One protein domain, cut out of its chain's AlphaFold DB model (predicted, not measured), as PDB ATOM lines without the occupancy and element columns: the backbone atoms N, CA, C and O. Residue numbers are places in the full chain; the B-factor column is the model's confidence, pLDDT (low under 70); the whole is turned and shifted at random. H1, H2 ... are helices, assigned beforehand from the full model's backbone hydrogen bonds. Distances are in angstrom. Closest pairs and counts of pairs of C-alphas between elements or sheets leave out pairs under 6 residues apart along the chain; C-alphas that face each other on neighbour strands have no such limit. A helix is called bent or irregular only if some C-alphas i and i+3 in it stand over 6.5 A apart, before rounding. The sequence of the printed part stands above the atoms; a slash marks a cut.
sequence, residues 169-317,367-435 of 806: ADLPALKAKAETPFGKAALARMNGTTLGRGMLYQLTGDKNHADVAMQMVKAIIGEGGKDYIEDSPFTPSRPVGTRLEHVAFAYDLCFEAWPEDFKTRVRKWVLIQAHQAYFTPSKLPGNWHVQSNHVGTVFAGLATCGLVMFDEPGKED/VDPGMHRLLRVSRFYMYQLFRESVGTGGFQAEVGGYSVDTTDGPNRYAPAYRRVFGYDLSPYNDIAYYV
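AT A GLANCE: This is residues 169 to 317 and 367 to 435 of the 806 residues of an uncharacterized protein of Phycisphaerae bacterium (UniProt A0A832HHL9). A helix-only body has H5 and H7 side by side in its middle, running the same way, with H6 and H4 on one side of this pair and H8 crossing H7 on the side away from H5. H9 and H10 pack on H7 on the side away from H6, H3 sits by the last part of H5, and H1 and H2 make a corner beyond H3, farthest from the middle. The printed part has 218 residues with eleven named helices, H1 to H11 in chain order, and no named strand; the class is all helix. It is compact, with a radius of gyration of the C-alphas of 17.6 A and a rounded outline of 42 by 41 by 35 A.

HOW THE PARTS SIT: The longest helix is H8, residues 369 to 390. It touches the hub, H7, residues 293 to 309, at a steep tilt of 39 degrees, opposite ways; their closest C-alphas are those of Gly 306 and Leu 375, 4.3 A apart. H7 touches five helices. H5, residues 238 to 253, touches it at a shallow tilt of 19 degrees, the same way, with the C-alphas of Gly 241 and Val 298 closest at 3.7 A. H6, residues 260 to 279, touches H7 at a steep tilt of 39 degrees, closest at the C-alphas of Ala 274 and Leu 302, 6.5 A. H5 and H6 only just touch, with 3 pairs of C-alphas within 8 A, the closest those of Leu 244 and Val 270 at 7.5 A. H9, residues 402 to 407, touches residues 293 to 297 of H7 alone, with the C-alphas of Asn 293 and Thr 406 closest at 4.0 A. H10, residues 410 to 421, touches H7 at the C-alphas of Ala 300 and Pro 410, 5.3 A apart. H11, residues 431 to 435, only just touches H8, with 3 pairs within 8 A, the closest the C-alphas of Phe 386 and Ile 431 at 6.3 A. H4, residues 207 to 220, touches H5 at the C-alphas of Val 217 and Val 247, 6.1 A. H3, residues 194 to 204, touches H5 at the C-alphas of Gly 198 and Leu 253, 4.9 A. H3 to H7 form a bundle, up and down, each running against the one before it. H2, residues 181 to 192, forms a helical hairpin with H3, closest at the C-alphas of Met 190 and Gly 196, 4.3 A. H1, residues 169 to 179, and H2 touch only at the corner, about perpendicular at 76 degrees, closest at the C-alphas of Lys 177 and Gly 183, 5.5 A. H1 and H8 are apart. Every O i to N i+4 pair is within hydrogen-bond range in H3, H4, H6, H8 and H9, but 6 of 7 in H1, 5 of 8 in H2, 11 of 12 in H5, 11 of 13 in H7, 6 of 8 in H10 and 0 of 1 in H11, where 1 of 2 O i to N i+3 pairs is.

IN THESE COORDINATES: H8 is 30.8 A from first to last C-alpha, H6 27.7 A, H7 24.9 A and H5 23.3 A. H1 begins at C-alpha 169 (-11.989, 26.701, 32.601), H8 at C-alpha 369 (-30.201, 19.340, 53.503), and H11 ends at C-alpha 435 (-36.035, 25.760, 18.436). H1, H2 and H11 are irregular: C-alphas 169 and 172 are 7.1 A apart, 189 and 192 7.3 A, and 432 and 435 7.2 A.

THE WHOLE: The C-alphas of Pro 181 and Ser 282 are the two farthest apart, 50.7 A. Residues 318 to 366 are not printed, and C-alphas 317 and 367 are 12.6 A apart across this cut. The links H4 to H5, H6 to H7 and H8 to H9 are long. The mean pLDDT of the printed part is 87.2; residues 223 to 239, 285, 314 to 317 and 367 are under 70.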
ATOM      1  N   ALA A 169     -12.799  27.193  33.714       95.75
ATOM      2  CA  ALA A 169     -11.989  26.701  32.601       95.75
ATOM      3  C   ALA A 169     -12.323  27.369  31.250       95.75
ATOM      4  O   ALA A 169     -11.458  27.441  30.382       95.75
ATOM      5  N   ASP A 170     -13.534  27.909  31.091       96.81
ATOM      6  CA  ASP A 170     -13.989  28.571  29.864       96.81
ATOM      7  C   ASP A 170     -13.596  30.061  29.816       96.81
ATOM      8  O   ASP A 170     -13.604  30.681  28.749       96.81
ATOM      9  N   LEU A 171     -13.230  30.661  30.959       97.50
ATOM     10  CA  LEU A 171     -12.931  32.094  31.069       97.50
ATOM     11  C   LEU A 171     -11.843  32.588  30.105       97.50
ATOM     12  O   LEU A 171     -12.036  33.669  29.545       97.50
ATOM     13  N   PRO A 172     -10.725  31.871  29.862       98.06
ATOM     14  CA  PRO A 172      -9.725  32.322  28.896       98.06
ATOM     15  C   PRO A 172     -10.304  32.518  27.488       98.06
ATOM     16  O   PRO A 172     -10.063  33.552  26.863       98.06
ATOM     17  N   ALA A 173     -11.127  31.576  27.014       98.06
ATOM     18  CA  ALA A 173     -11.769  31.667  25.703       98.06
ATOM     19  C   ALA A 173     -12.811  32.796  25.661       98.06
ATOM     20  O   ALA A 173     -12.880  33.543  24.685       98.06
ATOM     21  N   LEU A 174     -13.582  32.975  26.737       98.50
ATOM     22  CA  LEU A 174     -14.556  34.065  26.838       98.50
ATOM     23  C   LEU A 174     -13.884  35.444  26.875       98.50
ATOM     24  O   LEU A 174     -14.363  36.361  26.216       98.50
ATOM     25  N   LYS A 175     -12.755  35.601  27.573       98.44
ATOM     26  CA  LYS A 175     -11.980  36.853  27.563       98.44
ATOM     27  C   LYS A 175     -11.398  37.146  26.182       98.44
ATOM     28  O   LYS A 175     -11.528  38.264  25.700       98.44
ATOM     29  N   ALA A 176     -10.858  36.136  25.496       98.25
ATOM     30  CA  ALA A 176     -10.417  36.294  24.109       98.25
ATOM     31  C   ALA A 176     -11.577  36.710  23.185       98.25
ATOM     32  O   ALA A 176     -11.436  37.620  22.368       98.25
ATOM     33  N   LYS A 177     -12.760  36.107  23.360       98.31
ATOM     34  CA  LYS A 177     -13.975  36.490  22.633       98.31
ATOM     35  C   LYS A 177     -14.409  37.924  22.942       98.31
ATOM     36  O   LYS A 177     -14.845  38.619  22.027       98.31
ATOM     37  N   ALA A 178     -14.277  38.377  24.190       98.12
ATOM     38  CA  ALA A 178     -14.615  39.736  24.615       98.12
ATOM     39  C   ALA A 178     -13.783  40.813  23.893       98.12
ATOM     40  O   ALA A 178     -14.297  41.900  23.644       98.12
ATOM     41  N   GLU A 179     -12.552  40.497  23.480       97.88
ATOM     42  CA  GLU A 179     -11.678  41.427  22.746       97.88
ATOM     43  C   GLU A 179     -12.055  41.622  21.270       97.88
ATOM     44  O   GLU A 179     -11.648  42.608  20.640       97.88
ATOM     45  N   THR A 180     -12.863  40.720  20.710       97.62
ATOM     46  CA  THR A 180     -13.367  40.835  19.333       97.62
ATOM     47  C   THR A 180     -14.364  41.996  19.195       97.62
ATOM     48  O   THR A 180     -14.986  42.393  20.184       97.62
ATOM     49  N   PRO A 181     -14.609  42.532  17.980       97.19
ATOM     50  CA  PRO A 181     -15.662  43.531  17.767       97.19
ATOM     51  C   PRO A 181     -17.042  43.062  18.251       97.19
ATOM     52  O   PRO A 181     -17.778  43.826  18.874       97.19
ATOM     53  N   PHE A 182     -17.358  41.780  18.033       97.69
ATOM     54  CA  PHE A 182     -18.572  41.143  18.540       97.69
ATOM     55  C   PHE A 182     -18.630  41.163  20.072       97.69
ATOM     56  O   PHE A 182     -19.641  41.556  20.654       97.69
ATOM     57  N   GLY A 183     -17.534  40.775  20.727       97.81
ATOM     58  CA  GLY A 183     -17.423  40.771  22.182       97.81
ATOM     59  C   GLY A 183     -17.586  42.160  22.786       97.81
ATOM     60  O   GLY A 183     -18.423  42.348  23.665       97.81
ATOM     61  N   LYS A 184     -16.880  43.161  22.256       97.88
ATOM     62  CA  LYS A 184     -16.984  44.557  22.710       97.88
ATOM     63  C   LYS A 184     -18.414  45.090  22.606       97.88
ATOM     64  O   LYS A 184     -18.903  45.720  23.544       97.88
ATOM     65  N   ALA A 185     -19.112  44.779  21.511       97.38
ATOM     66  CA  ALA A 185     -20.523  45.126  21.346       97.38
ATOM     67  C   ALA A 185     -21.429  44.416  22.366       97.38
ATOM     68  O   ALA A 185     -22.381  45.017  22.867       97.38
ATOM     69  N   ALA A 186     -21.134  43.159  22.704       97.44
ATOM     70  CA  ALA A 186     -21.870  42.425  23.726       97.44
ATOM     71  C   ALA A 186     -21.692  43.050  25.115       97.44
ATOM     72  O   ALA A 186     -22.686  43.352  25.773       97.44
ATOM     73  N   LEU A 187     -20.450  43.318  25.534       97.00
ATOM     74  CA  LEU A 187     -20.143  43.894  26.850       97.00
ATOM     75  C   LEU A 187     -20.834  45.248  27.055       97.00
ATOM     76  O   LEU A 187     -21.398  45.496  28.122       97.00
ATOM     77  N   ALA A 188     -20.876  46.090  26.018       96.25
ATOM     78  CA  ALA A 188     -21.568  47.379  26.062       96.25
ATOM     79  C   ALA A 188     -23.071  47.259  26.397       96.25
ATOM     80  O   ALA A 188     -23.650  48.182  26.971       96.25
ATOM     81  N   ARG A 189     -23.699  46.113  26.094       95.81
ATOM     82  CA  ARG A 189     -25.130  45.841  26.321       95.81
ATOM     83  C   ARG A 189     -25.427  45.121  27.646       95.81
ATOM     84  O   ARG A 189     -26.591  44.975  28.003       95.81
ATOM     85  N   MET A 190     -24.414  44.694  28.407       93.88
ATOM     86  CA  MET A 190     -24.588  43.865  29.617       93.88
ATOM     87  C   MET A 190     -24.854  44.659  30.911       93.88
ATOM     88  O   MET A 190     -25.133  44.077  31.953       93.88
ATOM     89  N   ASN A 191     -24.806  45.991  30.903       87.56
ATOM     90  CA  ASN A 191     -24.860  46.775  32.147       87.56
ATOM     91  C   ASN A 191     -26.240  46.835  32.847       87.56
ATOM     92  O   ASN A 191     -26.317  47.319  33.979       87.56
ATOM     93  N   GLY A 192     -27.320  46.386  32.196       83.81
ATOM     94  CA  GLY A 192     -28.703  46.625  32.639       83.81
ATOM     95  C   GLY A 192     -29.312  45.601  33.605       83.81
ATOM     96  O   GLY A 192     -30.361  45.877  34.180       83.81
ATOM     97  N   THR A 193     -28.699  44.430  33.802       89.06
ATOM     98  CA  THR A 193     -29.283  43.329  34.599       89.06
ATOM     99  C   THR A 193     -28.291  42.765  35.614       89.06
ATOM    100  O   THR A 193     -27.081  42.941  35.474       89.06
ATOM    101  N   THR A 194     -28.785  42.050  36.634       92.31
ATOM    102  CA  THR A 194     -27.915  41.360  37.606       92.31
ATOM    103  C   THR A 194     -27.005  40.344  36.914       92.31
ATOM    104  O   THR A 194     -25.819  40.265  37.227       92.31
ATOM    105  N   LEU A 195     -27.549  39.625  35.926       94.12
ATOM    106  CA  LEU A 195     -26.818  38.665  35.111       94.12
ATOM    107  C   LEU A 195     -25.676  39.336  34.337       94.12
ATOM    108  O   LEU A 195     -24.537  38.880  34.388       94.12
ATOM    109  N   GLY A 196     -25.963  40.440  33.647       95.81
ATOM    110  CA  GLY A 196     -24.950  41.136  32.864       95.81
ATOM    111  C   GLY A 196     -23.877  41.811  33.727       95.81
ATOM    112  O   GLY A 196     -22.700  41.768  33.376       95.81
ATOM    113  N   ARG A 197     -24.227  42.323  34.917       97.44
ATOM    114  CA  ARG A 197     -23.238  42.791  35.907       97.44
ATOM    115  C   ARG A 197     -22.344  41.656  36.410       97.44
ATOM    116  O   ARG A 197     -21.128  41.823  36.446       97.44
ATOM    117  N   GLY A 198     -22.910  40.490  36.722       98.00
ATOM    118  CA  GLY A 198     -22.120  39.309  37.075       98.00
ATOM    119  C   GLY A 198     -21.176  38.870  35.950       98.00
ATOM    120  O   GLY A 198     -20.010  38.571  36.199       98.00
ATOM    121  N   MET A 199     -21.644  38.907  34.699       98.25
ATOM    122  CA  MET A 199     -20.827  38.582  33.528       98.25
ATOM    123  C   MET A 199     -19.647  39.548  33.375       98.25
ATOM    124  O   MET A 199     -18.513  39.121  33.165       98.25
ATOM    125  N   LEU A 200     -19.897  40.851  33.519       98.50
ATOM    126  CA  LEU A 200     -18.852  41.868  33.444       98.50
ATOM    127  C   LEU A 200     -17.806  41.678  34.546       98.50
ATOM    128  O   LEU A 200     -16.621  41.719  34.240       98.50
ATOM    129  N   TYR A 201     -18.216  41.379  35.783       98.50
ATOM    130  CA  TYR A 201     -17.279  41.042  36.861       98.50
ATOM    131  C   TYR A 201     -16.364  39.866  36.482       98.50
ATOM    132  O   TYR A 201     -15.149  39.953  36.641       98.50
ATOM    133  N   GLN A 202     -16.921  38.789  35.925       98.44
ATOM    134  CA  GLN A 202     -16.140  37.614  35.526       98.44
ATOM    135  C   GLN A 202     -15.147  37.908  34.385       98.44
ATOM    136  O   GLN A 202     -14.028  37.386  34.367       98.44
ATOM    137  N   LEU A 203     -15.526  38.771  33.440       98.12
ATOM    138  CA  LEU A 203     -14.675  39.131  32.306       98.12
ATOM    139  C   LEU A 203     -13.592  40.157  32.665       98.12
ATOM    140  O   LEU A 203     -12.459  40.009  32.207       98.12
ATOM    141  N   THR A 204     -13.903  41.159  33.492       96.62
ATOM    142  CA  THR A 204     -12.993  42.282  33.787       96.62
ATOM    143  C   THR A 204     -12.248  42.145  35.114       96.62
ATOM    144  O   THR A 204     -11.165  42.703  35.266       96.62
ATOM    145  N   GLY A 205     -12.803  41.409  36.079       96.12
ATOM    146  CA  GLY A 205     -12.326  41.371  37.463       96.12
ATOM    147  C   GLY A 205     -12.704  42.603  38.300       96.12
ATOM    148  O   GLY A 205     -12.337  42.657  39.474       96.12
ATOM    149  N   ASP A 206     -13.435  43.577  37.741       97.19
ATOM    150  CA  ASP A 206     -13.849  44.783  38.467       97.19
ATOM    151  C   ASP A 206     -14.959  44.464  39.479       97.19
ATOM    152  O   ASP A 206     -16.109  44.177  39.121       97.19
ATOM    153  N   LYS A 207     -14.613  44.548  40.767       97.25
ATOM    154  CA  LYS A 207     -15.525  44.290  41.887       97.25
ATOM    155  C   LYS A 207     -16.727  45.233  41.916       97.25
ATOM    156  O   LYS A 207     -17.777  44.812  42.396       97.25
ATOM    157  N   ASN A 208     -16.639  46.430  41.327       97.69
ATOM    158  CA  ASN A 208     -17.773  47.354  41.255       97.69
ATOM    159  C   ASN A 208     -18.990  46.708  40.579       97.69
ATOM    160  O   ASN A 208     -20.132  46.946  40.972       97.69
ATOM    161  N   HIS A 209     -18.773  45.856  39.573       98.12
ATOM    162  CA  HIS A 209     -19.869  45.139  38.929       98.12
ATOM    163  C   HIS A 209     -20.533  44.122  39.866       98.12
ATOM    164  O   HIS A 209     -21.764  44.045  39.901       98.12
ATOM    165  N   ALA A 210     -19.746  43.392  40.660       98.06
ATOM    166  CA  ALA A 210     -20.271  42.464  41.658       98.06
ATOM    167  C   ALA A 210     -21.021  43.191  42.787       98.06
ATOM    168  O   ALA A 210     -22.064  42.706  43.234       98.06
ATOM    169  N   ASP A 211     -20.545  44.369  43.196       97.62
ATOM    170  CA  ASP A 211     -21.196  45.210  44.204       97.62
ATOM    171  C   ASP A 211     -22.533  45.764  43.702       97.62
ATOM    172  O   ASP A 211     -23.539  45.695  44.409       97.62
ATOM    173  N   VAL A 212     -22.595  46.242  42.455       96.44
ATOM    174  CA  VAL A 212     -23.859  46.676  41.835       96.44
ATOM    175  C   VAL A 212     -24.842  45.507  41.736       96.44
ATOM    176  O   VAL A 212     -26.009  45.659  42.103       96.44
ATOM    177  N   ALA A 213     -24.382  44.323  41.313       96.25
ATOM    178  CA  ALA A 213     -25.219  43.124  41.282       96.25
ATOM    179  C   ALA A 213     -25.756  42.763  42.680       96.25
ATOM    180  O   ALA A 213     -26.934  42.428  42.814       96.25
ATOM    181  N   MET A 214     -24.931  42.890  43.727       96.56
ATOM    182  CA  MET A 214     -25.352  42.687  45.117       96.56
ATOM    183  C   MET A 214     -26.467  43.659  45.520       96.56
ATOM    184  O   MET A 214     -27.450  43.230  46.119       96.56
ATOM    185  N   GLN A 215     -26.349  44.950  45.195       93.81
ATOM    186  CA  GLN A 215     -27.381  45.945  45.531       93.81
ATOM    187  C   GLN A 215     -28.709  45.667  44.820       93.81
ATOM    188  O   GLN A 215     -29.774  45.743  45.432       93.81
ATOM    189  N   MET A 216     -28.654  45.264  43.550       91.88
ATOM    190  CA  MET A 216     -29.843  44.843  42.808       91.88
ATOM    191  C   MET A 216     -30.505  43.610  43.449       91.88
ATOM    192  O   MET A 216     -31.727  43.564  43.574       91.88
ATOM    193  N   VAL A 217     -29.717  42.629  43.910       93.12
ATOM    194  CA  VAL A 217     -30.255  41.458  44.625       93.12
ATOM    195  C   VAL A 217     -30.826  41.829  45.991       93.12
ATOM    196  O   VAL A 217     -31.896  41.333  46.333       93.12
ATOM    197  N   LYS A 218     -30.196  42.739  46.747       90.31
ATOM    198  CA  LYS A 218     -30.759  43.274  48.001       90.31
ATOM    199  C   LYS A 218     -32.149  43.871  47.788       90.31
ATOM    200  O   LYS A 218     -33.051  43.591  48.573       90.31
ATOM    201  N   ALA A 219     -32.341  44.626  46.706       85.19
ATOM    202  CA  ALA A 219     -33.654  45.152  46.343       85.19
ATOM    203  C   ALA A 219     -34.661  44.026  46.038       85.19
ATOM    204  O   ALA A 219     -35.780  44.055  46.545       85.19
ATOM    205  N   ILE A 220     -34.252  42.995  45.286       85.81
ATOM    206  CA  ILE A 220     -35.104  41.835  44.962       85.81
ATOM    207  C   ILE A 220     -35.570  41.087  46.221       85.81
ATOM    208  O   ILE A 220     -36.742  40.718  46.304       85.81
ATOM    209  N   ILE A 221     -34.677  40.856  47.189       83.19
ATOM    210  CA  ILE A 221     -34.992  40.090  48.410       83.19
ATOM    211  C   ILE A 221     -35.616  40.945  49.528       83.19
ATOM    212  O   ILE A 221     -35.875  40.428  50.613       83.19
ATOM    213  N   GLY A 222     -35.895  42.230  49.267       75.50
ATOM    214  CA  GLY A 222     -36.623  43.121  50.179       75.50
ATOM    215  C   GLY A 222     -35.769  43.866  51.215       75.50
ATOM    216  O   GLY A 222     -36.319  44.435  52.153       75.50
ATOM    217  N   GLU A 223     -34.442  43.914  51.056       68.75
ATOM    218  CA  GLU A 223     -33.521  44.652  51.943       68.75
ATOM    219  C   GLU A 223     -33.406  46.158  51.589       68.75
ATOM    220  O   GLU A 223     -32.618  46.876  52.199       68.75
ATOM    221  N   GLY A 224     -34.188  46.655  50.616       49.38
ATOM    222  CA  GLY A 224     -34.110  48.023  50.068       49.38
ATOM    223  C   GLY A 224     -35.176  49.030  50.536       49.38
ATOM    224  O   GLY A 224     -35.195  50.146  50.027       49.38
ATOM    225  N   GLY A 225     -36.055  48.672  51.480       43.22
ATOM    226  CA  GLY A 225     -37.168  49.528  51.927       43.22
ATOM    227  C   GLY A 225     -38.504  49.257  51.214       43.22
ATOM    228  O   GLY A 225     -38.578  48.468  50.274       43.22
ATOM    229  N   LYS A 226     -39.588  49.873  51.719       39.41
ATOM    230  CA  LYS A 226     -40.999  49.587  51.367       39.41
ATOM    231  C   LYS A 226     -41.406  49.961  49.931       39.41
ATOM    232  O   LYS A 226     -42.477  49.546  49.499       39.41
ATOM    233  N   ASP A 227     -40.557  50.659  49.183       41.25
ATOM    234  CA  ASP A 227     -40.907  51.248  47.880       41.25
ATOM    235  C   ASP A 227     -40.792  50.277  46.687       41.25
ATOM    236  O   ASP A 227     -40.911  50.688  45.536       41.25
ATOM    237  N   TYR A 228     -40.582  48.976  46.931       42.47
ATOM    238  CA  TYR A 228     -40.568  47.946  45.876       42.47
ATOM    239  C   TYR A 228     -41.615  46.834  46.059       42.47
ATOM    240  O   TYR A 228     -41.524  45.774  45.434       42.47
ATOM    241  N   ILE A 229     -42.623  47.054  46.907       43.31
ATOM    242  CA  ILE A 229     -43.750  46.123  47.055       43.31
ATOM    243  C   ILE A 229     -45.053  46.871  46.774       43.31
ATOM    244  O   ILE A 229     -45.834  47.145  47.681       43.31
ATOM    245  N   GLU A 230     -45.300  47.179  45.501       33.97
ATOM    246  CA  GLU A 230     -46.681  47.210  45.026       33.97
ATOM    247  C   GLU A 230     -47.089  45.766  44.730       33.97
ATOM    248  O   GLU A 230     -46.559  45.120  43.828       33.97
ATOM    249  N   ASP A 231     -48.005  45.294  45.571       36.41
ATOM    250  CA  ASP A 231     -48.788  44.070  45.470       36.41
ATOM    251  C   ASP A 231     -48.045  42.744  45.660       36.41
ATOM    252  O   ASP A 231     -47.210  42.350  44.864       36.41
ATOM    253  N   SER A 232     -48.421  42.050  46.748       38.28
ATOM    254  CA  SER A 232     -48.325  40.604  47.023       38.28
ATOM    255  C   SER A 232     -47.109  39.847  46.450       38.28
ATOM    256  O   SER A 232     -46.932  39.797  45.236       38.28
ATOM    257  N   PRO A 233     -46.364  39.055  47.249       42.91
ATOM    258  CA  PRO A 233     -45.254  38.251  46.730       42.91
ATOM    259  C   PRO A 233     -45.634  37.286  45.592       42.91
ATOM    260  O   PRO A 233     -44.734  36.709  45.007       42.91
ATOM    261  N   PHE A 234     -46.916  37.111  45.245       48.47
ATOM    262  CA  PHE A 234     -47.361  36.258  44.141       48.47
ATOM    263  C   PHE A 234     -48.397  36.879  43.192       48.47
ATOM    264  O   PHE A 234     -48.985  36.145  42.393       48.47
ATOM    265  N   THR A 235     -48.601  38.201  43.205       41.12
ATOM    266  CA  THR A 235     -49.495  38.845  42.229       41.12
ATOM    267  C   THR A 235     -48.777  39.956  41.463       41.12
ATOM    268  O   THR A 235     -48.508  40.994  42.046       41.12
ATOM    269  N   PRO A 236     -48.514  39.788  40.154       50.03
ATOM    270  CA  PRO A 236     -48.597  38.548  39.385       50.03
ATOM    271  C   PRO A 236     -47.407  37.630  39.714       50.03
ATOM    272  O   PRO A 236     -46.286  38.085  39.870       50.03
ATOM    273  N   SER A 237     -47.610  36.316  39.774       50.00
ATOM    274  CA  SER A 237     -46.568  35.321  40.097       50.00
ATOM    275  C   SER A 237     -45.351  35.307  39.154       50.00
ATOM    276  O   SER A 237     -44.304  34.770  39.506       50.00
ATOM    277  N   ARG A 238     -45.459  35.931  37.973       55.06
ATOM    278  CA  ARG A 238     -44.407  35.979  36.941       55.06
ATOM    279  C   ARG A 238     -43.127  36.690  37.413       55.06
ATOM    280  O   ARG A 238     -42.066  36.082  37.299       55.06
ATOM    281  N   PRO A 239     -43.188  37.910  37.994       69.19
ATOM    282  CA  PRO A 239     -42.010  38.573  38.542       69.19
ATOM    283  C   PRO A 239     -41.164  37.719  39.494       69.19
ATOM    284  O   PRO A 239     -39.953  37.901  39.530       69.19
ATOM    285  N   VAL A 240     -41.752  36.780  40.247       78.44
ATOM    286  CA  VAL A 240     -41.007  35.948  41.210       78.44
ATOM    287  C   VAL A 240     -40.034  35.003  40.513       78.44
ATOM    288  O   VAL A 240     -38.884  34.909  40.933       78.44
ATOM    289  N   GLY A 241     -40.470  34.330  39.444       84.88
ATOM    290  CA  GLY A 241     -39.615  33.415  38.683       84.88
ATOM    291  C   GLY A 241     -38.395  34.126  38.105       84.88
ATOM    292  O   GLY A 241     -37.263  33.720  38.358       84.88
ATOM    293  N   THR A 242     -38.620  35.258  37.434       85.56
ATOM    294  CA  THR A 242     -37.541  36.096  36.886       85.56
ATOM    295  C   THR A 242     -36.629  36.652  37.984       85.56
ATOM    296  O   THR A 242     -35.410  36.672  37.824       85.56
ATOM    297  N   ARG A 243     -37.180  37.065  39.136       88.81
ATOM    298  CA  ARG A 243     -36.391  37.502  40.303       88.81
ATOM    299  C   ARG A 243     -35.484  36.384  40.822       88.81
ATOM    300  O   ARG A 243     -34.304  36.628  41.036       88.81
ATOM    301  N   LEU A 244     -36.011  35.172  41.000       92.31
ATOM    302  CA  LEU A 244     -35.239  33.999  41.431       92.31
ATOM    303  C   LEU A 244     -34.111  33.668  40.453       92.31
ATOM    304  O   LEU A 244     -32.983  33.427  40.871       92.31
ATOM    305  N   GLU A 245     -34.392  33.716  39.156       92.94
ATOM    306  CA  GLU A 245     -33.395  33.495  38.112       92.94
ATOM    307  C   GLU A 245     -32.282  34.558  38.145       92.94
ATOM    308  O   GLU A 245     -31.097  34.222  38.162       92.94
ATOM    309  N   HIS A 246     -32.648  35.839  38.254       92.44
ATOM    310  CA  HIS A 246     -31.705  36.948  38.423       92.44
ATOM    311  C   HIS A 246     -30.826  36.794  39.668       92.44
ATOM    312  O   HIS A 246     -29.637  37.121  39.617       92.44
ATOM    313  N   VAL A 247     -31.401  36.309  40.773       96.00
ATOM    314  CA  VAL A 247     -30.680  35.994  42.011       96.00
ATOM    315  C   VAL A 247     -29.722  34.829  41.789       96.00
ATOM    316  O   VAL A 247     -28.561  34.933  42.173       96.00
ATOM    317  N   ALA A 248     -30.168  33.747  41.147       97.81
ATOM    318  CA  ALA A 248     -29.359  32.554  40.925       97.81
ATOM    319  C   ALA A 248     -28.127  32.840  40.058       97.81
ATOM    320  O   ALA A 248     -27.012  32.497  40.447       97.81
ATOM    321  N   PHE A 249     -28.302  33.523  38.921       97.50
ATOM    322  CA  PHE A 249     -27.183  33.868  38.042       97.50
ATOM    323  C   PHE A 249     -26.204  34.848  38.688       97.50
ATOM    324  O   PHE A 249     -24.995  34.690  38.541       97.50
ATOM    325  N   ALA A 250     -26.696  35.848  39.420       97.62
ATOM    326  CA  ALA A 250     -25.818  36.788  40.105       97.62
ATOM    327  C   ALA A 250     -25.072  36.130  41.270       97.62
ATOM    328  O   ALA A 250     -23.885  36.385  41.441       97.62
ATOM    329  N   TYR A 251     -25.734  35.246  42.023       98.38
ATOM    330  CA  TYR A 251     -25.087  34.445  43.058       98.38
ATOM    331  C   TYR A 251     -23.973  33.580  42.467       98.38
ATOM    332  O   TYR A 251     -22.882  33.554  43.022       98.38
ATOM    333  N   ASP A 252     -24.222  32.926  41.329       98.62
ATOM    334  CA  ASP A 252     -23.228  32.104  40.636       98.62
ATOM    335  C   ASP A 252     -22.026  32.929  40.154       98.62
ATOM    336  O   ASP A 252     -20.874  32.603  40.425       98.62
ATOM    337  N   LEU A 253     -22.290  34.034  39.455       98.69
ATOM    338  CA  LEU A 253     -21.247  34.843  38.825       98.69
ATOM    339  C   LEU A 253     -20.481  35.714  39.825       98.69
ATOM    340  O   LEU A 253     -19.318  36.021  39.587       98.69
ATOM    341  N   CYS A 254     -21.089  36.117  40.938       98.50
ATOM    342  CA  CYS A 254     -20.466  36.989  41.940       98.50
ATOM    343  C   CYS A 254     -20.090  36.249  43.232       98.50
ATOM    344  O   CYS A 254     -19.735  36.890  44.223       98.50
ATOM    345  N   PHE A 255     -20.148  34.913  43.232       97.75
ATOM    346  CA  PHE A 255     -20.017  34.070  44.421       97.75
ATOM    347  C   PHE A 255     -18.799  34.387  45.306       97.75
ATOM    348  O   PHE A 255     -18.896  34.402  46.538       97.75
ATOM    349  N   GLU A 256     -17.649  34.626  44.672       96.00
ATOM    350  CA  GLU A 256     -16.373  34.898  45.345       96.00
ATOM    351  C   GLU A 256     -16.265  36.336  45.867       96.00
ATOM    352  O   GLU A 256     -15.533  36.594  46.820       96.00
ATOM    353  N   ALA A 257     -16.985  37.277  45.250       97.62
ATOM    354  CA  ALA A 257     -16.966  38.685  45.631       97.62
ATOM    355  C   ALA A 257     -17.926  38.994  46.786       97.62
ATOM    356  O   ALA A 257     -17.695  39.936  47.542       97.62
ATOM    357  N   TRP A 258     -19.011  38.228  46.919       97.62
ATOM    358  CA  TRP A 258     -20.053  38.512  47.898       97.62
ATOM    359  C   TRP A 258     -19.721  38.005  49.311       97.62
ATOM    360  O   TRP A 258     -19.304  36.853  49.473       97.62
ATOM    361  N   PRO A 259     -19.991  38.814  50.356       96.75
ATOM    362  CA  PRO A 259     -19.861  38.394  51.749       96.75
ATOM    363  C   PRO A 259     -20.716  37.162  52.097       96.75
ATOM    364  O   PRO A 259     -21.849  37.012  51.632       96.75
ATOM    365  N   GLU A 260     -20.199  36.272  52.950       92.88
ATOM    366  CA  GLU A 260     -20.887  35.022  53.318       92.88
ATOM    367  C   GLU A 260     -22.193  35.254  54.100       92.88
ATOM    368  O   GLU A 260     -23.147  34.484  53.962       92.88
ATOM    369  N   ASP A 261     -22.286  36.332  54.883       90.44
ATOM    370  CA  ASP A 261     -23.522  36.711  55.575       90.44
ATOM    371  C   ASP A 261     -24.626  37.083  54.575       90.44
ATOM    372  O   ASP A 261     -25.777  36.681  54.754       90.44
ATOM    373  N   PHE A 262     -24.281  37.786  53.491       93.56
ATOM    374  CA  PHE A 262     -25.224  38.105  52.424       93.56
ATOM    375  C   PHE A 262     -25.655  36.849  51.668       93.56
ATOM    376  O   PHE A 262     -26.853  36.615  51.498       93.56
ATOM    377  N   LYS A 263     -24.704  35.980  51.301       93.88
ATOM    378  CA  LYS A 263     -25.013  34.691  50.664       93.88
ATOM    379  C   LYS A 263     -25.950  33.838  51.524       93.88
ATOM    380  O   LYS A 263     -26.917  33.279  51.012       93.88
ATOM    381  N   THR A 264     -25.745  33.823  52.842       87.31
ATOM    382  CA  THR A 264     -26.643  33.151  53.797       87.31
ATOM    383  C   THR A 264     -28.069  33.710  53.749       87.31
ATOM    384  O   THR A 264     -29.028  32.936  53.770       87.31
ATOM    385  N   ARG A 265     -28.244  35.036  53.664       85.38
ATOM    386  CA  ARG A 265     -29.579  35.657  53.560       85.38
ATOM    387  C   ARG A 265     -30.277  35.311  52.248       85.38
ATOM    388  O   ARG A 265     -31.452  34.950  52.274       85.38
ATOM    389  N   VAL A 266     -29.545  35.319  51.134       90.44
ATOM    390  CA  VAL A 266     -30.065  34.884  49.828       90.44
ATOM    391  C   VAL A 266     -30.552  33.432  49.891       90.44
ATOM    392  O   VAL A 266     -31.685  33.150  49.503       90.44
ATOM    393  N   ARG A 267     -29.744  32.522  50.453       89.75
ATOM    394  CA  ARG A 267     -30.111  31.108  50.643       89.75
ATOM    395  C   ARG A 267     -31.402  30.949  51.457       89.75
ATOM    396  O   ARG A 267     -32.313  30.237  51.034       89.75
ATOM    397  N   LYS A 268     -31.528  31.661  52.582       83.62
ATOM    398  CA  LYS A 268     -32.751  31.654  53.407       83.62
ATOM    399  C   LYS A 268     -33.973  32.148  52.632       83.62
ATOM    400  O   LYS A 268     -35.025  31.516  52.691       83.62
ATOM    401  N   TRP A 269     -33.835  33.240  51.877       86.44
ATOM    402  CA  TRP A 269     -34.923  33.772  51.057       86.44
ATOM    403  C   TRP A 269     -35.392  32.757  50.004       86.44
ATOM    404  O   TRP A 269     -36.590  32.498  49.908       86.44
ATOM    405  N   VAL A 270     -34.464  32.110  49.287       88.06
ATOM    406  CA  VAL A 270     -34.782  31.065  48.297       88.06
ATOM    407  C   VAL A 270     -35.548  29.899  48.930       88.06
ATOM    408  O   VAL A 270     -36.555  29.463  48.373       88.06
ATOM    409  N   LEU A 271     -35.126  29.410  50.102       83.81
ATOM    410  CA  LEU A 271     -35.814  28.307  50.789       83.81
ATOM    411  C   LEU A 271     -37.250  28.669  51.194       83.81
ATOM    412  O   LEU A 271     -38.141  27.823  51.102       83.81
ATOM    413  N   ILE A 272     -37.500  29.924  51.584       81.00
ATOM    414  CA  ILE A 272     -38.856  30.418  51.872       81.00
ATOM    415  C   ILE A 272     -39.717  30.383  50.603       81.00
ATOM    416  O   ILE A 272     -40.831  29.851  50.640       81.00
ATOM    417  N   GLN A 273     -39.195  30.881  49.474       84.31
ATOM    418  CA  GLN A 273     -39.910  30.849  48.191       84.31
ATOM    419  C   GLN A 273     -40.208  29.405  47.754       84.31
ATOM    420  O   GLN A 273     -41.330  29.080  47.365       84.31
ATOM    421  N   ALA A 274     -39.220  28.515  47.882       86.44
ATOM    422  CA  ALA A 274     -39.356  27.102  47.551       86.44
ATOM    423  C   ALA A 274     -40.424  26.404  48.399       86.44
ATOM    424  O   ALA A 274     -41.240  25.644  47.873       86.44
ATOM    425  N   HIS A 275     -40.448  26.677  49.708       82.75
ATOM    426  CA  HIS A 275     -41.454  26.114  50.600       82.75
ATOM    427  C   HIS A 275     -42.868  26.514  50.165       82.75
ATOM    428  O   HIS A 275     -43.751  25.661  50.044       82.75
ATOM    429  N   GLN A 276     -43.065  27.801  49.872       81.81
ATOM    430  CA  GLN A 276     -44.356  28.329  49.444       81.81
ATOM    431  C   GLN A 276     -44.820  27.720  48.115       81.81
ATOM    432  O   GLN A 276     -45.970  27.294  48.018       81.81
ATOM    433  N   ALA A 277     -43.925  27.609  47.130       85.38
ATOM    434  CA  ALA A 277     -44.249  27.103  45.798       85.38
ATOM    435  C   ALA A 277     -44.480  25.580  45.744       85.38
ATOM    436  O   ALA A 277     -45.365  25.121  45.024       85.38
ATOM    437  N   TYR A 278     -43.701  24.781  46.482       86.44
ATOM    438  CA  TYR A 278     -43.757  23.316  46.374       86.44
ATOM    439  C   TYR A 278     -44.612  22.633  47.440       86.44
ATOM    440  O   TYR A 278     -45.154  21.553  47.181       86.44
ATOM    441  N   PHE A 279     -44.728  23.214  48.635       83.50
ATOM    442  CA  PHE A 279     -45.358  22.548  49.781       83.50
ATOM    443  C   PHE A 279     -46.607  23.251  50.299       83.50
ATOM    444  O   PHE A 279     -47.401  22.609  50.981       83.50
ATOM    445  N   THR A 280     -46.817  24.525  49.960       81.19
ATOM    446  CA  THR A 280     -48.076  25.225  50.246       81.19
ATOM    447  C   THR A 280     -48.636  26.034  49.063       81.19
ATOM    448  O   THR A 280     -49.133  27.141  49.294       81.19
ATOM    449  N   PRO A 281     -48.600  25.538  47.806       80.44
ATOM    450  CA  PRO A 281     -49.072  26.308  46.652       80.44
ATOM    451  C   PRO A 281     -50.563  26.654  46.716       80.44
ATOM    452  O   PRO A 281     -50.972  27.655  46.144       80.44
ATOM    453  N   SER A 282     -51.382  25.887  47.451       74.94
ATOM    454  CA  SER A 282     -52.811  26.190  47.647       74.94
ATOM    455  C   SER A 282     -53.064  27.532  48.341       74.94
ATOM    456  O   SER A 282     -54.141  28.104  48.197       74.94
ATOM    457  N   LYS A 283     -52.073  28.065  49.068       74.00
ATOM    458  CA  LYS A 283     -52.146  29.386  49.709       74.00
ATOM    459  C   LYS A 283     -51.880  30.538  48.742       74.00
ATOM    460  O   LYS A 283     -51.948  31.694  49.147       74.00
ATOM    461  N   LEU A 284     -51.543  30.232  47.492       72.25
ATOM    462  CA  LEU A 284     -51.165  31.203  46.481       72.25
ATOM    463  C   LEU A 284     -52.139  31.145  45.299       72.25
ATOM    464  O   LEU A 284     -52.488  30.054  44.838       72.25
ATOM    465  N   PRO A 285     -52.561  32.298  44.756       69.50
ATOM    466  CA  PRO A 285     -53.436  32.318  43.595       69.50
ATOM    467  C   PRO A 285     -52.691  31.803  42.358       69.50
ATOM    468  O   PRO A 285     -51.546  32.176  42.106       69.50
ATOM    469  N   GLY A 286     -53.350  30.976  41.548       75.75
ATOM    470  CA  GLY A 286     -52.821  30.560  40.249       75.75
ATOM    471  C   GLY A 286     -53.121  29.112  39.885       75.75
ATOM    472  O   GLY A 286     -53.570  28.311  40.702       75.75
ATOM    473  N   ASN A 287     -52.859  28.781  38.622       81.75
ATOM    474  CA  ASN A 287     -52.850  27.403  38.152       81.75
ATOM    475  C   ASN A 287     -51.469  26.793  38.439       81.75
ATOM    476  O   ASN A 287     -50.491  27.154  37.792       81.75
ATOM    477  N   TRP A 288     -51.401  25.871  39.402       85.00
ATOM    478  CA  TRP A 288     -50.152  25.232  39.840       85.00
ATOM    479  C   TRP A 288     -49.823  23.927  39.101       85.00
ATOM    480  O   TRP A 288     -48.976  23.143  39.536       85.00
ATOM    481  N   HIS A 289     -50.497  23.667  37.979       88.12
ATOM    482  CA  HIS A 289     -50.118  22.586  37.082       88.12
ATOM    483  C   HIS A 289     -48.824  22.925  36.336       88.12
ATOM    484  O   HIS A 289     -48.677  24.047  35.869       88.12
ATOM    485  N   VAL A 290     -47.928  21.953  36.129       88.00
ATOM    486  CA  VAL A 290     -46.619  22.157  35.460       88.00
ATOM    487  C   VAL A 290     -46.717  22.708  34.027       88.00
ATOM    488  O   VAL A 290     -45.762  23.293  33.530       88.00
ATOM    489  N   GLN A 291     -47.879  22.542  33.386       88.94
ATOM    490  CA  GLN A 291     -48.206  23.108  32.067       88.94
ATOM    491  C   GLN A 291     -48.612  24.583  32.094       88.94
ATOM    492  O   GLN A 291     -48.845  25.150  31.036       88.94
ATOM    493  N   SER A 292     -48.760  25.197  33.268       87.50
ATOM    494  CA  SER A 292     -49.192  26.587  33.357       87.50
ATOM    495  C   SER A 292     -48.033  27.562  33.189       87.50
ATOM    496  O   SER A 292     -47.022  27.479  33.892       87.50
ATOM    497  N   ASN A 293     -48.293  28.611  32.412       84.44
ATOM    498  CA  ASN A 293     -47.449  29.798  32.294       84.44
ATOM    499  C   ASN A 293     -47.061  30.449  33.631       84.44
ATOM    500  O   ASN A 293     -46.078  31.182  33.700       84.44
ATOM    501  N   HIS A 294     -47.855  30.266  34.690       81.19
ATOM    502  CA  HIS A 294     -47.554  30.845  35.997       81.19
ATOM    503  C   HIS A 294     -46.391  30.133  36.676       81.19
ATOM    504  O   HIS A 294     -45.529  30.785  37.254       81.19
ATOM    505  N   VAL A 295     -46.365  28.805  36.604       85.19
ATOM    506  CA  VAL A 295     -45.360  28.016  37.315       85.19
ATOM    507  C   VAL A 295     -44.163  27.670  36.459       85.19
ATOM    508  O   VAL A 295     -43.113  27.395  37.024       85.19
ATOM    509  N   GLY A 296     -44.273  27.724  35.126       87.62
ATOM    510  CA  GLY A 296     -43.120  27.495  34.260       87.62
ATOM    511  C   GLY A 296     -41.956  28.431  34.582       87.62
ATOM    512  O   GLY A 296     -40.827  27.983  34.756       87.62
ATOM    513  N   THR A 297     -42.256  29.713  34.803       85.88
ATOM    514  CA  THR A 297     -41.271  30.718  35.231       85.88
ATOM    515  C   THR A 297     -40.821  30.529  36.684       85.88
ATOM    516  O   THR A 297     -39.623  30.532  36.959       85.88
ATOM    517  N   VAL A 298     -41.750  30.329  37.626       89.50
ATOM    518  CA  VAL A 298     -41.429  30.177  39.061       89.50
ATOM    519  C   VAL A 298     -40.587  28.929  39.329       89.50
ATOM    520  O   VAL A 298     -39.565  29.009  40.009       89.50
ATOM    521  N   PHE A 299     -40.987  27.778  38.785       93.31
ATOM    522  CA  PHE A 299     -40.256  26.525  38.956       93.31
ATOM    523  C   PHE A 299     -38.899  26.570  38.269       93.31
ATOM    524  O   PHE A 299     -37.944  26.086  38.863       93.31
ATOM    525  N   ALA A 300     -38.780  27.191  37.092       94.44
ATOM    526  CA  ALA A 300     -37.476  27.381  36.466       94.44
ATOM    527  C   ALA A 300     -36.552  28.246  37.332       94.44
ATOM    528  O   ALA A 300     -35.422  27.841  37.579       94.44
ATOM    529  N   GLY A 301     -37.036  29.368  37.878       94.38
ATOM    530  CA  GLY A 301     -36.256  30.202  38.797       94.38
ATOM    531  C   GLY A 301     -35.773  29.430  40.033       94.38
ATOM    532  O   GLY A 301     -34.582  29.428  40.337       94.38
ATOM    533  N   LEU A 302     -36.674  28.699  40.705       95.19
ATOM    534  CA  LEU A 302     -36.332  27.839  41.850       95.19
ATOM    535  C   LEU A 302     -35.370  26.708  41.475       95.19
ATOM    536  O   LEU A 302     -34.499  26.342  42.265       95.19
ATOM    537  N   ALA A 303     -35.516  26.141  40.281       97.06
ATOM    538  CA  ALA A 303     -34.636  25.096  39.785       97.06
ATOM    539  C   ALA A 303     -33.236  25.633  39.498       97.06
ATOM    540  O   ALA A 303     -32.260  24.994  39.890       97.06
ATOM    541  N   THR A 304     -33.126  26.816  38.897       98.00
ATOM    542  CA  THR A 304     -31.847  27.498  38.687       98.00
ATOM    543  C   THR A 304     -31.185  27.833  40.026       98.00
ATOM    544  O   THR A 304     -29.991  27.582  40.175       98.00
ATOM    545  N   CYS A 305     -31.942  28.279  41.042       97.25
ATOM    546  CA  CYS A 305     -31.423  28.413  42.411       97.25
ATOM    547  C   CYS A 305     -30.911  27.074  42.975       97.25
ATOM    548  O   CYS A 305     -29.834  27.018  43.564       97.25
ATOM    549  N   GLY A 306     -31.652  25.983  42.759       96.06
ATOM    550  CA  GLY A 306     -31.230  24.637  43.151       96.06
ATOM    551  C   GLY A 306     -29.908  24.215  42.502       96.06
ATOM    552  O   GLY A 306     -29.066  23.638  43.178       96.06
ATOM    553  N   LEU A 307     -29.679  24.550  41.226       96.44
ATOM    554  CA  LEU A 307     -28.420  24.248  40.527       96.44
ATOM    555  C   LEU A 307     -27.209  24.991  41.088       96.44
ATOM    556  O   LEU A 307     -26.102  24.465  41.029       96.44
ATOM    557  N   VAL A 308     -27.403  26.207  41.598       96.25
ATOM    558  CA  VAL A 308     -26.302  27.026  42.119       96.25
ATOM    559  C   VAL A 308     -26.036  26.777  43.607       96.25
ATOM    560  O   VAL A 308     -24.914  26.971  44.046       96.25
ATOM    561  N   MET A 309     -27.018  26.312  44.388       94.38
ATOM    562  CA  MET A 309     -26.890  26.200  45.854       94.38
ATOM    563  C   MET A 309     -26.808  24.763  46.400       94.38
ATOM    564  O   MET A 309     -26.675  24.600  47.611       94.38
ATOM    565  N   PHE A 310     -26.913  23.715  45.571       90.25
ATOM    566  CA  PHE A 310     -27.077  22.332  46.065       90.25
ATOM    567  C   PHE A 310     -25.909  21.771  46.887       90.25
ATOM    568  O   PHE A 310     -26.108  20.782  47.588       90.25
ATOM    569  N   ASP A 311     -24.711  22.347  46.774       87.75
ATOM    570  CA  ASP A 311     -23.498  21.933  47.489       87.75
ATOM    571  C   ASP A 311     -23.036  22.965  48.531       87.75
ATOM    572  O   ASP A 311     -21.908  22.906  49.026       87.75
ATOM    573  N   GLU A 312     -23.906  23.916  48.881       86.56
ATOM    574  CA  GLU A 312     -23.638  24.883  49.940       86.56
ATOM    575  C   GLU A 312     -23.632  24.215  51.311       86.56
ATOM    576  O   GLU A 312     -24.451  23.328  51.572       86.56
ATOM    577  N   PRO A 313     -22.743  24.645  52.221       78.00
ATOM    578  CA  PRO A 313     -22.640  24.015  53.510       78.00
ATOM    579  C   PRO A 313     -23.792  24.426  54.428       78.00
ATOM    580  O   PRO A 313     -24.165  25.601  54.500       78.00
ATOM    581  N   GLY A 314     -24.316  23.464  55.181       61.59
ATOM    582  CA  GLY A 314     -25.234  23.719  56.280       61.59
ATOM    583  C   GLY A 314     -24.451  24.080  57.542       61.59
ATOM    584  O   GLY A 314     -23.473  23.419  57.883       61.59
ATOM    585  N   LYS A 315     -24.882  25.111  58.278       52.06
ATOM    586  CA  LYS A 315     -24.604  25.147  59.722       52.06
ATOM    587  C   LYS A 315     -25.617  24.219  60.393       52.06
ATOM    588  O   LYS A 315     -26.775  24.214  59.976       52.06
ATOM    589  N   GLU A 316     -25.218  23.490  61.436       40.09
ATOM    590  CA  GLU A 316     -26.178  22.992  62.430       40.09
ATOM    591  C   GLU A 316     -26.860  24.216  63.063       40.09
ATOM    592  O   GLU A 316     -26.393  24.767  64.054       40.09
ATOM    593  N   ASP A 317     -27.914  24.728  62.429       36.53
ATOM    594  CA  ASP A 317     -28.793  25.735  63.010       36.53
ATOM    595  C   ASP A 317     -30.035  24.996  63.539       36.53
ATOM    596  O   ASP A 317     -30.841  24.510  62.741       36.53
ATOM    597  N   VAL A 367     -23.054  19.518  53.710       63.41
ATOM    598  CA  VAL A 367     -24.052  20.146  52.808       63.41
ATOM    599  C   VAL A 367     -25.391  20.445  53.503       63.41
ATOM    600  O   VAL A 367     -25.878  19.644  54.295       63.41
ATOM    601  N   ASP A 368     -26.021  21.581  53.175       75.62
ATOM    602  CA  ASP A 368     -27.354  21.981  53.656       75.62
ATOM    603  C   ASP A 368     -28.456  21.045  53.097       75.62
ATOM    604  O   ASP A 368     -28.730  21.054  51.887       75.62
ATOM    605  N   PRO A 369     -29.154  20.262  53.949       75.81
ATOM    606  CA  PRO A 369     -30.201  19.340  53.503       75.81
ATOM    607  C   PRO A 369     -31.375  20.033  52.797       75.81
ATOM    608  O   PRO A 369     -32.006  19.444  51.914       75.81
ATOM    609  N   GLY A 370     -31.678  21.281  53.163       78.12
ATOM    610  CA  GLY A 370     -32.716  22.089  52.529       78.12
ATOM    611  C   GLY A 370     -32.374  22.415  51.078       78.12
ATOM    612  O   GLY A 370     -33.239  22.302  50.206       78.12
ATOM    613  N   MET A 371     -31.111  22.737  50.796       85.62
ATOM    614  CA  MET A 371     -30.652  23.033  49.435       85.62
ATOM    615  C   MET A 371     -30.557  21.792  48.559       85.62
ATOM    616  O   MET A 371     -30.990  21.815  47.403       85.62
ATOM    617  N   HIS A 372     -30.084  20.675  49.108       83.56
ATOM    618  CA  HIS A 372     -30.104  19.414  48.374       83.56
ATOM    619  C   HIS A 372     -31.542  18.982  48.035       83.56
ATOM    620  O   HIS A 372     -31.843  18.562  46.912       83.56
ATOM    621  N   ARG A 373     -32.474  19.154  48.981       84.69
ATOM    622  CA  ARG A 373     -33.902  18.903  48.754       84.69
ATOM    623  C   ARG A 373     -34.491  19.828  47.690       84.69
ATOM    624  O   ARG A 373     -35.271  19.351  46.866       84.69
ATOM    625  N   LEU A 374     -34.125  21.112  47.690       89.31
ATOM    626  CA  LEU A 374     -34.530  22.057  46.649       89.31
ATOM    627  C   LEU A 374     -34.119  21.547  45.266       89.31
ATOM    628  O   LEU A 374     -34.973  21.456  44.390       89.31
ATOM    629  N   LEU A 375     -32.856  21.144  45.082       91.44
ATOM    630  CA  LEU A 375     -32.390  20.574  43.815       91.44
ATOM    631  C   LEU A 375     -33.256  19.386  43.379       91.44
ATOM    632  O   LEU A 375     -33.719  19.356  42.240       91.44
ATOM    633  N   ARG A 376     -33.486  18.416  44.272       88.94
ATOM    634  CA  ARG A 376     -34.237  17.193  43.950       88.94
ATOM    635  C   ARG A 376     -35.684  17.479  43.554       88.94
ATOM    636  O   ARG A 376     -36.134  17.000  42.516       88.94
ATOM    637  N   VAL A 377     -36.392  18.295  44.336       91.19
ATOM    638  CA  VAL A 377     -37.780  18.664  44.030       91.19
ATOM    639  C   VAL A 377     -37.839  19.478  42.742       91.19
ATOM    640  O   VAL A 377     -38.587  19.129  41.834       91.19
ATOM    641  N   SER A 378     -37.023  20.520  42.606       93.12
ATOM    642  CA  SER A 378     -37.044  21.360  41.412       93.12
ATOM    643  C   SER A 378     -36.699  20.575  40.143       93.12
ATOM    644  O   SER A 378     -37.368  20.746  39.125       93.12
ATOM    645  N   ARG A 379     -35.725  19.655  40.203       93.00
ATOM    646  CA  ARG A 379     -35.393  18.731  39.104       93.00
ATOM    647  C   ARG A 379     -36.611  17.912  38.678       93.00
ATOM    648  O   ARG A 379     -36.894  17.828  37.485       93.00
ATOM    649  N   PHE A 380     -37.347  17.347  39.636       94.00
ATOM    650  CA  PHE A 380     -38.557  16.577  39.349       94.00
ATOM    651  C   PHE A 380     -39.618  17.426  38.638       94.00
ATOM    652  O   PHE A 380     -40.162  17.017  37.613       94.00
ATOM    653  N   TYR A 381     -39.876  18.641  39.121       94.50
ATOM    654  CA  TYR A 381     -40.843  19.545  38.497       94.50
ATOM    655  C   TYR A 381     -40.420  20.015  37.107       94.50
ATOM    656  O   TYR A 381     -41.264  20.085  36.218       94.50
ATOM    657  N   MET A 382     -39.135  20.300  36.899       95.88
ATOM    658  CA  MET A 382     -38.615  20.674  35.585       95.88
ATOM    659  C   MET A 382     -38.681  19.513  34.595       95.88
ATOM    660  O   MET A 382     -39.029  19.725  33.435       95.88
ATOM    661  N   TYR A 383     -38.438  18.281  35.053       94.69
ATOM    662  CA  TYR A 383     -38.649  17.090  34.235       94.69
ATOM    663  C   TYR A 383     -40.116  16.991  33.810       94.69
ATOM    664  O   TYR A 383     -40.406  16.856  32.622       94.69
ATOM    665  N   GLN A 384     -41.049  17.131  34.760       93.50
ATOM    666  CA  GLN A 384     -42.475  17.129  34.442       93.50
ATOM    667  C   GLN A 384     -42.845  18.273  33.504       93.50
ATOM    668  O   GLN A 384     -43.599  18.059  32.570       93.50
ATOM    669  N   LEU A 385     -42.295  19.471  33.676       94.38
ATOM    670  CA  LEU A 385     -42.545  20.570  32.752       94.38
ATOM    671  C   LEU A 385     -42.067  20.235  31.337       94.38
ATOM    672  O   LEU A 385     -42.820  20.432  30.390       94.38
ATOM    673  N   PHE A 386     -40.860  19.702  31.149       94.94
ATOM    674  CA  PHE A 386     -40.401  19.342  29.804       94.94
ATOM    675  C   PHE A 386     -41.267  18.249  29.178       94.94
ATOM    676  O   PHE A 386     -41.679  18.378  28.025       94.94
ATOM    677  N   ARG A 387     -41.633  17.215  29.937       92.44
ATOM    678  CA  ARG A 387     -42.485  16.130  29.428       92.44
ATOM    679  C   ARG A 387     -43.912  16.565  29.163       92.44
ATOM    680  O   ARG A 387     -44.521  16.120  28.193       92.44
ATOM    681  N   GLU A 388     -44.448  17.419  30.015       91.12
ATOM    682  CA  GLU A 388     -45.861  17.748  30.025       91.12
ATOM    683  C   GLU A 388     -46.142  19.061  29.313       91.12
ATOM    684  O   GLU A 388     -47.248  19.202  28.853       91.12
ATOM    685  N   SER A 389     -45.212  19.993  29.128       92.00
ATOM    686  CA  SER A 389     -45.455  21.276  28.430       92.00
ATOM    687  C   SER A 389     -44.850  21.334  27.031       92.00
ATOM    688  O   SER A 389     -45.307  22.116  26.194       92.00
ATOM    689  N   VAL A 390     -43.830  20.510  26.779       94.25
ATOM    690  CA  VAL A 390     -43.093  20.478  25.511       94.25
ATOM    691  C   VAL A 390     -43.285  19.128  24.823       94.25
ATOM    692  O   VAL A 390     -43.822  19.060  23.718       94.25
ATOM    693  N   GLY A 391     -42.945  18.042  25.518       93.94
ATOM    694  CA  GLY A 391     -43.040  16.682  24.998       93.94
ATOM    695  C   GLY A 391     -42.020  16.386  23.895       93.94
ATOM    696  O   GLY A 391     -41.273  17.247  23.435       93.94
ATOM    697  N   THR A 392     -41.980  15.129  23.477       95.31
ATOM    698  CA  THR A 392     -41.163  14.621  22.375       95.31
ATOM    699  C   THR A 392     -41.481  15.382  21.092       95.31
ATOM    700  O   THR A 392     -42.644  15.650  20.804       95.31
ATOM    701  N   GLY A 393     -40.449  15.730  20.325       96.31
ATOM    702  CA  GLY A 393     -40.563  16.565  19.133       96.31
ATOM    703  C   GLY A 393     -40.601  18.064  19.440       96.31
ATOM    704  O   GLY A 393     -40.796  18.863  18.526       96.31
ATOM    705  N   GLY A 394     -40.415  18.474  20.699       95.62
ATOM    706  CA  GLY A 394     -40.254  19.878  21.064       95.62
ATOM    707  C   GLY A 394     -41.501  20.734  20.862       95.62
ATOM    708  O   GLY A 394     -41.361  21.904  20.506       95.62
ATOM    709  N   PHE A 395     -42.711  20.182  20.996       94.19
ATOM    710  CA  PHE A 395     -43.966  20.908  20.755       94.19
ATOM    711  C   PHE A 395     -44.232  21.996  21.811       94.19
ATOM    712  O   PHE A 395     -43.458  22.185  22.744       94.19
ATOM    713  N   GLN A 396     -45.311  22.761  21.648       91.19
ATOM    714  CA  GLN A 396     -45.766  23.735  22.633       91.19
ATOM    715  C   GLN A 396     -47.220  23.467  23.027       91.19
ATOM    716  O   GLN A 396     -48.132  23.595  22.208       91.19
ATOM    717  N   ALA A 397     -47.431  23.082  24.287       88.19
ATOM    718  CA  ALA A 397     -48.742  22.677  24.783       88.19
ATOM    719  C   ALA A 397     -49.733  23.844  24.871       88.19
ATOM    720  O   ALA A 397     -50.852  23.739  24.372       88.19
ATOM    721  N   GLU A 398     -49.337  24.952  25.507       90.31
ATOM    722  CA  GLU A 398     -50.231  26.094  25.699       90.31
ATOM    723  C   GLU A 398     -50.447  26.902  24.416       90.31
ATOM    724  O   GLU A 398     -49.557  27.027  23.572       90.31
ATOM    725  N   VAL A 399     -51.637  27.489  24.285       89.62
ATOM    726  CA  VAL A 399     -52.004  28.269  23.098       89.62
ATOM    727  C   VAL A 399     -51.498  29.710  23.125       89.62
ATOM    728  O   VAL A 399     -51.302  30.318  24.180       89.62
ATOM    729  N   GLY A 400     -51.332  30.292  21.936       86.25
ATOM    730  CA  GLY A 400     -50.890  31.676  21.756       86.25
ATOM    731  C   GLY A 400     -49.544  31.975  22.432       86.25
ATOM    732  O   GLY A 400     -48.643  31.131  22.452       86.25
ATOM    733  N   GLY A 401     -49.406  33.185  22.988       86.81
ATOM    734  CA  GLY A 401     -48.190  33.647  23.678       86.81
ATOM    735  C   GLY A 401     -47.878  32.925  24.995       86.81
ATOM    736  O   GLY A 401     -46.735  32.948  25.439       86.81
ATOM    737  N   TYR A 402     -48.844  32.209  25.582       88.75
ATOM    738  CA  TYR A 402     -48.629  31.477  26.836       88.75
ATOM    739  C   TYR A 402     -47.656  30.309  26.682       88.75
ATOM    740  O   TYR A 402     -46.951  29.978  27.629       88.75
ATOM    741  N   SER A 403     -47.537  29.748  25.472       88.25
ATOM    742  CA  SER A 403     -46.466  28.791  25.175       88.25
ATOM    743  C   SER A 403     -45.078  29.351  25.483       88.25
ATOM    744  O   SER A 403     -44.264  28.638  26.056       88.25
ATOM    745  N   VAL A 404     -44.826  30.619  25.143       88.81
ATOM    746  CA  VAL A 404     -43.553  31.300  25.415       88.81
ATOM    747  C   VAL A 404     -43.416  31.575  26.905       88.81
ATOM    748  O   VAL A 404     -42.388  31.243  27.481       88.81
ATOM    749  N   ASP A 405     -44.466  32.094  27.549       87.12
ATOM    750  CA  ASP A 405     -44.455  32.339  28.997       87.12
ATOM    751  C   ASP A 405     -44.130  31.062  29.799       87.12
ATOM    752  O   ASP A 405     -43.412  31.114  30.795       87.12
ATOM    753  N   THR A 406     -44.639  29.902  29.371       89.81
ATOM    754  CA  THR A 406     -44.357  28.611  30.018       89.81
ATOM    755  C   THR A 406     -42.916  28.153  29.824       89.81
ATOM    756  O   THR A 406     -42.381  27.503  30.720       89.81
ATOM    757  N   THR A 407     -42.275  28.473  28.696       92.31
ATOM    758  CA  THR A 407     -40.945  27.947  28.341       92.31
ATOM    759  C   THR A 407     -39.783  28.933  28.501       92.31
ATOM    760  O   THR A 407     -38.641  28.505  28.355       92.31
ATOM    761  N   ASP A 408     -40.039  30.198  28.853       88.62
ATOM    762  CA  ASP A 408     -39.027  31.272  28.928       88.62
ATOM    763  C   ASP A 408     -37.983  31.132  30.051       88.62
ATOM    764  O   ASP A 408     -36.840  31.529  29.898       88.62
ATOM    765  N   GLY A 409     -38.351  30.581  31.204       91.12
ATOM    766  CA  GLY A 409     -37.366  30.170  32.215       91.12
ATOM    767  C   GLY A 409     -36.774  28.785  31.912       91.12
ATOM    768  O   GLY A 409     -35.556  28.588  31.977       91.12
ATOM    769  N   PRO A 410     -37.614  27.786  31.569       94.75
ATOM    770  CA  PRO A 410     -37.149  26.431  31.292       94.75
ATOM    771  C   PRO A 410     -36.106  26.304  30.171       94.75
ATOM    772  O   PRO A 410     -35.230  25.440  30.260       94.75
ATOM    773  N   ASN A 411     -36.162  27.146  29.135       94.19
ATOM    774  CA  ASN A 411     -35.181  27.148  28.045       94.19
ATOM    775  C   ASN A 411     -33.764  27.568  28.515       94.19
ATOM    776  O   ASN A 411     -32.792  27.031  27.990       94.19
ATOM    777  N   ARG A 412     -33.633  28.448  29.523       94.69
ATOM    778  CA  ARG A 412     -32.356  28.875  30.135       94.69
ATOM    779  C   ARG A 412     -31.878  27.891  31.202       94.69
ATOM    780  O   ARG A 412     -30.678  27.653  31.335       94.69
ATOM    781  N   TYR A 413     -32.806  27.230  31.895       97.38
ATOM    782  CA  TYR A 413     -32.487  26.152  32.838       97.38
ATOM    783  C   TYR A 413     -31.846  24.931  32.158       97.38
ATOM    784  O   TYR A 413     -30.879  24.372  32.672       97.38
ATOM    785  N   ALA A 414     -32.369  24.506  31.003       97.31
ATOM    786  CA  ALA A 414     -31.924  23.297  30.304       97.31
ATOM    787  C   ALA A 414     -30.399  23.236  30.022       97.31
ATOM    788  O   ALA A 414     -29.762  22.262  30.442       97.31
ATOM    789  N   PRO A 415     -29.769  24.244  29.380       97.00
ATOM    790  CA  PRO A 415     -28.322  24.253  29.159       97.00
ATOM    791  C   PRO A 415     -27.527  24.369  30.465       97.00
ATOM    792  O   PRO A 415     -26.457  23.768  30.570       97.00
ATOM    793  N   ALA A 416     -28.035  25.092  31.471       97.75
ATOM    794  CA  ALA A 416     -27.390  25.179  32.780       97.75
ATOM    795  C   ALA A 416     -27.358  23.809  33.479       97.75
ATOM    796  O   ALA A 416     -26.315  23.396  33.980       97.75
ATOM    797  N   TYR A 417     -28.461  23.055  33.431       97.56
ATOM    798  CA  TYR A 417     -28.527  21.692  33.955       97.56
ATOM    799  C   TYR A 417     -27.506  20.770  33.274       97.56
ATOM    800  O   TYR A 417     -26.719  20.111  33.958       97.56
ATOM    801  N   ARG A 418     -27.468  20.769  31.930       96.00
ATOM    802  CA  ARG A 418     -26.498  19.974  31.154       96.00
ATOM    803  C   ARG A 418     -25.062  20.331  31.531       96.00
ATOM    804  O   ARG A 418     -24.227  19.441  31.638       96.00
ATOM    805  N   ARG A 419     -24.762  21.611  31.757       95.62
ATOM    806  CA  ARG A 419     -23.424  22.070  32.154       95.62
ATOM    807  C   ARG A 419     -23.033  21.632  33.566       95.62
ATOM    808  O   ARG A 419     -21.874  21.295  33.783       95.62
ATOM    809  N   VAL A 420     -23.981  21.612  34.502       95.75
ATOM    810  CA  VAL A 420     -23.747  21.210  35.900       95.75
ATOM    811  C   VAL A 420     -23.551  19.700  36.040       95.75
ATOM    812  O   VAL A 420     -22.711  19.272  36.828       95.75
ATOM    813  N   PHE A 421     -24.296  18.889  35.285       93.94
ATOM    814  CA  PHE A 421     -24.312  17.432  35.471       93.94
ATOM    815  C   PHE A 421     -23.718  16.619  34.314       93.94
ATOM    816  O   PHE A 421     -23.456  15.428  34.465       93.94
ATOM    817  N   GLY A 422     -23.505  17.241  33.157       93.69
ATOM    818  CA  GLY A 422     -22.981  16.591  31.958       93.69
ATOM    819  C   GLY A 422     -24.017  15.803  31.159       93.69
ATOM    820  O   GLY A 422     -23.649  15.164  30.182       93.69
ATOM    821  N   TYR A 423     -25.295  15.827  31.537       92.56
ATOM    822  CA  TYR A 423     -26.375  15.131  30.836       92.56
ATOM    823  C   TYR A 423     -27.672  15.944  30.862       92.56
ATOM    824  O   TYR A 423     -27.853  16.835  31.690       92.56
ATOM    825  N   ASP A 424     -28.593  15.619  29.957       93.56
ATOM    826  CA  ASP A 424     -29.901  16.275  29.878       93.56
ATOM    827  C   ASP A 424     -30.834  15.835  30.985       93.56
ATOM    828  O   ASP A 424     -30.899  14.649  31.301       93.56
ATOM    829  N   LEU A 425     -31.633  16.768  31.503       92.56
ATOM    830  CA  LEU A 425     -32.653  16.458  32.502       92.56
ATOM    831  C   LEU A 425     -33.615  15.365  32.020       92.56
ATOM    832  O   LEU A 425     -33.962  14.452  32.766       92.56
ATOM    833  N   SER A 426     -34.041  15.471  30.765       89.94
ATOM    834  CA  SER A 426     -34.960  14.545  30.115       89.94
ATOM    835  C   SER A 426     -34.211  13.706  29.074       89.94
ATOM    836  O   SER A 426     -33.340  14.246  28.395       89.94
ATOM    837  N   PRO A 427     -34.505  12.398  28.934       85.69
ATOM    838  CA  PRO A 427     -33.929  11.574  27.868       85.69
ATOM    839  C   PRO A 427     -34.616  11.778  26.514       85.69
ATOM    840  O   PRO A 427     -34.213  11.173  25.525       85.69
ATOM    841  N   TYR A 428     -35.689  12.567  26.466       90.62
ATOM    842  CA  TYR A 428     -36.494  12.737  25.268       90.62
ATOM    843  C   TYR A 428     -36.042  13.943  24.454       90.62
ATOM    844  O   TYR A 428     -35.479  14.908  24.963       90.62
ATOM    845  N   ASN A 429     -36.399  13.914  23.174       93.56
ATOM    846  CA  ASN A 429     -36.236  15.019  22.241       93.56
ATOM    847  C   ASN A 429     -37.261  16.134  22.519       93.56
ATOM    848  O   ASN A 429     -38.135  16.386  21.693       93.56
ATOM    849  N   ASP A 430     -37.218  16.745  23.704       95.19
ATOM    850  CA  ASP A 430     -38.161  17.779  24.137       95.19
ATOM    851  C   ASP A 430     -37.611  19.199  23.973       95.19
ATOM    852  O   ASP A 430     -37.625  19.741  22.868       95.19
ATOM    853  N   ILE A 431     -37.115  19.833  25.034       95.62
ATOM    854  CA  ILE A 431     -36.691  21.235  25.019       95.62
ATOM    855  C   ILE A 431     -35.547  21.482  24.025       95.62
ATOM    856  O   ILE A 431     -35.513  22.526  23.376       95.62
ATOM    857  N   ALA A 432     -34.674  20.493  23.808       95.38
ATOM    858  CA  ALA A 432     -33.616  20.540  22.793       95.38
ATOM    859  C   ALA A 432     -34.156  20.643  21.351       95.38
ATOM    860  O   ALA A 432     -33.477  21.155  20.462       95.38
ATOM    861  N   TYR A 433     -35.384  20.176  21.114       97.44
ATOM    862  CA  TYR A 433     -36.051  20.178  19.812       97.44
ATOM    863  C   TYR A 433     -36.987  21.385  19.643       97.44
ATOM    864  O   TYR A 433     -37.524  21.597  18.555       97.44
ATOM    865  N   TYR A 434     -37.153  22.218  20.679       96.44
ATOM    866  CA  TYR A 434     -38.081  23.348  20.667       96.44
ATOM    867  C   TYR A 434     -37.754  24.381  19.576       96.44
ATOM    868  O   TYR A 434     -38.636  24.745  18.795       96.44
ATOM    869  N   VAL A 435     -36.490  24.822  19.485       97.00
ATOM    870  CA  VAL A 435     -36.035  25.760  18.436       97.00
ATOM    871  C   VAL A 435     -36.097  25.107  17.046       97.00
ATOM    872  O   VAL A 435     -36.783  25.667  16.188       97.00
TER     873      VAL A 435